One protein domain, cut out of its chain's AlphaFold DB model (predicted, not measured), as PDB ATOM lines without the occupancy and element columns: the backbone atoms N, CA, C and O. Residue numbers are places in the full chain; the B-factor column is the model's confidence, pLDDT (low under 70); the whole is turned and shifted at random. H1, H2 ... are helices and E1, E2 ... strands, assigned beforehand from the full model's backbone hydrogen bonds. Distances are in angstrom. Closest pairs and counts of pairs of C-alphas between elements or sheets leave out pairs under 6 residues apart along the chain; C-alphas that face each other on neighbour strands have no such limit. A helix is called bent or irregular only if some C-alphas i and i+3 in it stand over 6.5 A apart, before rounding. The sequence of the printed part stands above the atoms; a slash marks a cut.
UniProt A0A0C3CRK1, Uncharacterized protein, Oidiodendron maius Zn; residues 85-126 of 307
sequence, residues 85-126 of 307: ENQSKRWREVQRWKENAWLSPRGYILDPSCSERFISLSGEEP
ATOM      1  N   GLU A  85      33.012 -39.214 -65.193       79.31
ATOM      2  CA  GLU A  85      33.781 -38.430 -64.230       79.31
ATOM      3  C   GLU A  85      32.862 -37.647 -63.280       79.31
ATOM      4  O   GLU A  85      33.111 -37.606 -62.069       79.31
ATOM      5  N   ASN A  86      31.750 -37.106 -63.790       78.25
ATOM      6  CA  ASN A  86      30.749 -36.420 -62.973       78.25
ATOM      7  C   ASN A  86      30.067 -37.365 -61.971       78.25
ATOM      8  O   ASN A  86      29.901 -37.018 -60.799       78.25
ATOM      9  N   GLN A  87      29.732 -38.593 -62.383       70.12
ATOM     10  CA  GLN A  87      29.198 -39.607 -61.468       70.12
ATOM     11  C   GLN A  87      30.208 -40.000 -60.385       70.12
ATOM     12  O   GLN A  87      29.837 -40.119 -59.215       70.12
ATOM     13  N   SER A  88      31.485 -40.158 -60.739       79.75
ATOM     14  CA  SER A  88      32.545 -40.505 -59.784       79.75
ATOM     15  C   SER A  88      32.812 -39.383 -58.768       79.75
ATOM     16  O   SER A  88      33.045 -39.647 -57.583       79.75
ATOM     17  N   LYS A  89      32.727 -38.114 -59.194       79.38
ATOM     18  CA  LYS A  89      32.782 -36.945 -58.298       79.38
ATOM     19  C   LYS A  89      31.591 -36.931 -57.339       79.38
ATOM     20  O   LYS A  89      31.796 -36.872 -56.127       79.38
ATOM     21  N   ARG A  90      30.372 -37.117 -57.856       73.56
ATOM     22  CA  ARG A  90      29.140 -37.157 -57.052       73.56
ATOM     23  C   ARG A  90      29.153 -38.279 -56.007       73.56
ATOM     24  O   ARG A  90      28.740 -38.064 -54.873       73.56
ATOM     25  N   TRP A  91      29.674 -39.460 -56.347       71.50
ATOM     26  CA  TRP A  91      29.811 -40.577 -55.402       71.50
ATOM     27  C   TRP A  91      30.830 -40.317 -54.289       71.50
ATOM     28  O   TRP A  91      30.559 -40.629 -53.127       71.50
ATOM     29  N   ARG A  92      31.984 -39.724 -54.619       81.94
ATOM     30  CA  ARG A  92      32.971 -39.308 -53.609       81.94
ATOM     31  C   ARG A  92      32.402 -38.254 -52.668       81.94
ATOM     32  O   ARG A  92      32.661 -38.308 -51.469       81.94
ATOM     33  N   GLU A  93      31.594 -37.341 -53.195       70.94
ATOM     34  CA  GLU A  93      30.895 -36.337 -52.401       70.94
ATOM     35  C   GLU A  93      29.909 -36.990 -51.426       70.94
ATOM     36  O   GLU A  93      30.017 -36.772 -50.226       70.94
ATOM     37  N   VAL A  94      29.049 -37.909 -51.879       68.19
ATOM     38  CA  VAL A  94      28.110 -38.639 -51.001       68.19
ATOM     39  C   VAL A  94      28.822 -39.413 -49.879       68.19
ATOM     40  O   VAL A  94      28.345 -39.425 -48.743       68.19
ATOM     41  N   GLN A  95      29.974 -40.036 -50.151       72.06
ATOM     42  CA  GLN A  95      30.758 -40.703 -49.100       72.06
ATOM     43  C   GLN A  95      31.344 -39.705 -48.102       72.06
ATOM     44  O   GLN A  95      31.209 -39.903 -46.898       72.06
ATOM     45  N   ARG A  96      31.889 -38.582 -48.585       76.62
ATOM     46  CA  ARG A  96      32.361 -37.494 -47.720       76.62
ATOM     47  C   ARG A  96      31.224 -36.930 -46.854       76.62
ATOM     48  O   ARG A  96      31.447 -36.586 -45.701       76.62
ATOM     49  N   TRP A  97      29.994 -36.874 -47.369       69.19
ATOM     50  CA  TRP A  97      28.809 -36.453 -46.612       69.19
ATOM     51  C   TRP A  97      28.430 -37.460 -45.530       69.19
ATOM     52  O   TRP A  97      28.169 -37.073 -44.395       69.19
ATOM     53  N   LYS A  98      28.445 -38.756 -45.855       70.75
ATOM     54  CA  LYS A  98      28.205 -39.837 -44.891       70.75
ATOM     55  C   LYS A  98      29.245 -39.816 -43.768       70.75
ATOM     56  O   LYS A  98      28.889 -39.927 -42.597       70.75
ATOM     57  N   GLU A  99      30.508 -39.615 -44.126       73.25
ATOM     58  CA  GLU A  99      31.621 -39.475 -43.190       73.25
ATOM     59  C   GLU A  99      31.605 -38.157 -42.420       73.25
ATOM     60  O   GLU A  99      32.272 -38.091 -41.406       73.25
ATOM     61  N   ASN A 100      30.851 -37.135 -42.826       68.69
ATOM     62  CA  ASN A 100      30.749 -35.863 -42.102       68.69
ATOM     63  C   ASN A 100      29.385 -35.659 -41.425       68.69
ATOM     64  O   ASN A 100      29.199 -34.681 -40.707       68.69
ATOM     65  N   ALA A 101      28.430 -36.580 -41.585       67.44
ATOM     66  CA  ALA A 101      27.094 -36.461 -41.000       67.44
ATOM     67  C   ALA A 101      27.123 -36.396 -39.460       67.44
ATOM     68  O   ALA A 101      26.301 -35.712 -38.853       67.44
ATOM     69  N   TRP A 102      28.110 -37.034 -38.821       69.88
ATOM     70  CA  TRP A 102      28.336 -36.939 -37.371       69.88
ATOM     71  C   TRP A 102      28.935 -35.593 -36.927       69.88
ATOM     72  O   TRP A 102      28.965 -35.307 -35.730       69.88
ATOM     73  N   LEU A 103      29.412 -34.767 -37.866       65.69
ATOM     74  CA  LEU A 103      29.903 -33.408 -37.617       65.69
ATOM     75  C   LEU A 103      28.797 -32.354 -37.726       65.69
ATOM     76  O   LEU A 103      29.032 -31.209 -37.342       65.69
ATOM     77  N   SER A 104      27.612 -32.717 -38.227       71.88
ATOM     78  CA  SER A 104      26.501 -31.781 -38.380       71.88
ATOM     79  C   SER A 104      25.935 -31.424 -37.000       71.88
ATOM     80  O   SER A 104      25.469 -32.317 -36.280       71.88
ATOM     81  N   PRO A 105      25.963 -30.142 -36.588       76.31
ATOM     82  CA  PRO A 105      25.327 -29.718 -35.351       76.31
ATOM     83  C   PRO A 105      23.844 -30.095 -35.367       76.31
ATOM     84  O   PRO A 105      23.160 -29.972 -36.385       76.31
ATOM     85  N   ARG A 106      23.336 -30.582 -34.233       78.19
ATOM     86  CA  ARG A 106      21.951 -31.050 -34.113       78.19
ATOM     87  C   ARG A 106      20.997 -29.905 -34.485       78.19
ATOM     88  O   ARG A 106      21.010 -28.876 -33.821       78.19
ATOM     89  N   GLY A 107      20.190 -30.092 -35.532       82.62
ATOM     90  CA  GLY A 107      19.279 -29.061 -36.054       82.62
ATOM     91  C   GLY A 107      19.767 -28.331 -37.309       82.62
ATOM     92  O   GLY A 107      19.036 -27.482 -37.811       82.62
ATOM     93  N   TYR A 108      20.939 -28.680 -37.847       84.38
ATOM     94  CA  TYR A 108      21.466 -28.088 -39.076       84.38
ATOM     95  C   TYR A 108      21.864 -29.155 -40.104       84.38
ATOM     96  O   TYR A 108      22.368 -30.227 -39.752       84.38
ATOM     97  N   ILE A 109      21.667 -28.845 -41.386       84.00
ATOM     98  CA  ILE A 109      22.060 -29.674 -42.533       84.00
ATOM     99  C   ILE A 109      23.100 -28.928 -43.371       84.00
ATOM    100  O   ILE A 109      22.964 -27.729 -43.579       84.00
ATOM    101  N   LEU A 110      24.164 -29.592 -43.827       79.06
ATOM    102  CA  LEU A 110      25.154 -28.951 -44.704       79.06
ATOM    103  C   LEU A 110      24.488 -28.572 -46.041       79.06
ATOM    104  O   LEU A 110      23.734 -29.370 -46.600       79.06
ATOM    105  N   ASP A 111      24.737 -27.363 -46.536       80.50
ATOM    106  CA  ASP A 111      24.155 -26.861 -47.781       80.50
ATOM    107  C   ASP A 111      24.712 -27.638 -48.994       80.50
ATOM    108  O   ASP A 111      25.924 -27.620 -49.225       80.50
ATOM    109  N   PRO A 112      23.868 -28.293 -49.820       75.38
ATOM    110  CA  PRO A 112      24.328 -28.999 -51.016       75.38
ATOM    111  C   PRO A 112      24.994 -28.111 -52.060       75.38
ATOM    112  O   PRO A 112      25.785 -28.597 -52.863       75.38
ATOM    113  N   SER A 113      24.658 -26.825 -52.065       81.25
ATOM    114  CA  SER A 113      25.223 -25.849 -52.991       81.25
ATOM    115  C   SER A 113      26.526 -25.229 -52.478       81.25
ATOM    116  O   SER A 113      27.263 -24.619 -53.254       81.25
ATOM    117  N   CYS A 114      26.839 -25.396 -51.187       76.44
ATOM    118  CA  CYS A 114      27.996 -24.787 -50.544       76.44
ATOM    119  C   CYS A 114      28.545 -25.686 -49.426       76.44
ATOM    120  O   CYS A 114      28.025 -25.713 -48.312       76.44
ATOM    121  N   SER A 115      29.675 -26.352 -49.684       76.31
ATOM    122  CA  SER A 115      30.337 -27.273 -48.742       76.31
ATOM    123  C   SER A 115      30.815 -26.638 -47.426       76.31
ATOM    124  O   SER A 115      31.337 -27.338 -46.561       76.31
ATOM    125  N   GLU A 116      30.681 -25.321 -47.269       84.44
ATOM    126  CA  GLU A 116      31.183 -24.555 -46.125       84.44
ATOM    127  C   GLU A 116      30.079 -23.989 -45.223       84.44
ATOM    128  O   GLU A 116      30.387 -23.302 -44.244       84.44
ATOM    129  N   ARG A 117      28.797 -24.239 -45.522       86.56
ATOM    130  CA  ARG A 117      27.672 -23.676 -44.762       86.56
ATOM    131  C   ARG A 117      26.709 -24.754 -44.294       86.56
ATOM    132  O   ARG A 117      26.457 -25.731 -44.988       86.56
ATOM    133  N   PHE A 118      26.148 -24.541 -43.113       86.50
ATOM    134  CA  PHE A 118      25.075 -25.336 -42.544       86.50
ATOM    135  C   PHE A 118      23.778 -24.524 -42.555       86.50
ATOM    136  O   PHE A 118      23.732 -23.428 -42.003       86.50
ATOM    137  N   ILE A 119      22.727 -25.065 -43.165       87.06
ATOM    138  CA  ILE A 119      21.365 -24.530 -43.184       87.06
ATOM    139  C   ILE A 119      20.651 -24.983 -41.910       87.06
ATOM    140  O   ILE A 119      20.609 -26.177 -41.604       87.06
ATOM    141  N   SER A 120      20.074 -24.037 -41.172       87.38
ATOM    142  CA  SER A 120      19.246 -24.358 -40.012       87.38
ATOM    143  C   SER A 120      17.902 -24.950 -40.431       87.38
ATOM    144  O   SER A 120      17.216 -24.406 -41.296       87.38
ATOM    145  N   LEU A 121      17.481 -26.027 -39.769       81.06
ATOM    146  CA  LEU A 121      16.139 -26.591 -39.937       81.06
ATOM    147  C   LEU A 121      15.059 -25.754 -39.227       81.06
ATOM    148  O   LEU A 121      13.877 -25.923 -39.518       81.06
ATOM    149  N   SER A 122      15.442 -24.855 -38.309       84.62
ATOM    150  CA  SER A 122      14.526 -23.960 -37.580       84.62
ATOM    151  C   SER A 122      14.345 -22.585 -38.238       84.62
ATOM    152  O   SER A 122      13.592 -21.765 -37.718       84.62
ATOM    153  N   GLY A 123      14.999 -22.327 -39.379       80.62
ATOM    154  CA  GLY A 123      14.947 -21.032 -40.070       80.62
ATOM    155  C   GLY A 123      15.895 -19.968 -39.502       80.62
ATOM    156  O   GLY A 123      15.771 -18.796 -39.844       80.62
ATOM    157  N   GLU A 124      16.837 -20.361 -38.642       88.81
ATOM    158  CA  GLU A 124      17.937 -19.494 -38.205       88.81
ATOM    159  C   GLU A 124      18.963 -19.267 -39.326       88.81
ATOM    160  O   GLU A 124      19.033 -20.031 -40.294       88.81
ATOM    161  N   GLU A 125      19.781 -18.221 -39.186       91.06
ATOM    162  CA  GLU A 125      20.816 -17.911 -40.171       91.06
ATOM    163  C   GLU A 125      21.808 -19.076 -40.361       91.06
ATOM    164  O   GLU A 125      22.144 -19.782 -39.401       91.06
ATOM    165  N   PRO A 126      22.301 -19.290 -41.595       88.31
ATOM    166  CA  PRO A 126      23.246 -20.355 -41.868       88.31
ATOM    167  C   PRO A 126      24.556 -20.153 -41.102       88.31
ATOM    168  O   PRO A 126      25.131 -19.064 -41.087       88.31
TER     169      PRO A 126
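This is residues 85 to 126 of the 307 residues of an uncharacterized protein of Oidiodendron maius Zn (UniProt A0A0C3CRK1). One long helix, H1, makes an arm, and after it the chain folds back into a small hairpin of two short strands, E1 and E2, near the helix but loosely set beside it. The first part of the helix, residues 85 to 92, sticks out from the rest. The printed part has 42 residues, with one named helix and two named strands in the order H1, E1, E2; the strands form one antiparallel sheet, and the class is mixed, helices and strands. The whole is loose, with a radius of gyration of the C-alphas of 11.6 A, and elongated, spanning 36 by 19 by 13 A.

H1, residues 85 to 103, has a kink of 26 degrees near residue 97. It is irregular: C-alphas 99 and 102 are 7.1 A apart. In its backbone 13 of 15 O i to N i+4 pairs are within hydrogen-bond range. A tight link of 4 residues leads to E1, residues 108 to 110. H1 and E1 are near each other, with 6 pairs of C-alphas within 10 A. E1 and E2, residues 117 to 120, form a hairpin, antiparallel with 147 degrees between their directions. The C-alphas of Leu 110 and Phe 118 face each other at 4.2 A. N 109 and O 119, 2.9 A apart, and N 119 and O 109, 2.7 A apart, are within hydrogen-bond range. H1 and E2 are apart.

H1 begins at C-alpha 85 (33.781, -38.430, -64.230) and measures 27.4 A from first to last C-alpha. E1 measures 6.8 A and E2 9.7 A. E2 ends at C-alpha 120 (19.246, -24.358, -40.012).

The C-alphas farthest apart are those of Glu 85 and Ser 122, at 35.9 A. Without residues 85 to 92, which stand free, the body spans 27 by 19 by 11 A. The printed part has no cut, and the link from E1 to E2, 6 residues, is short. The mean pLDDT of the printed part is 78.1; residues 94, 97 and 100 to 103 are under 70.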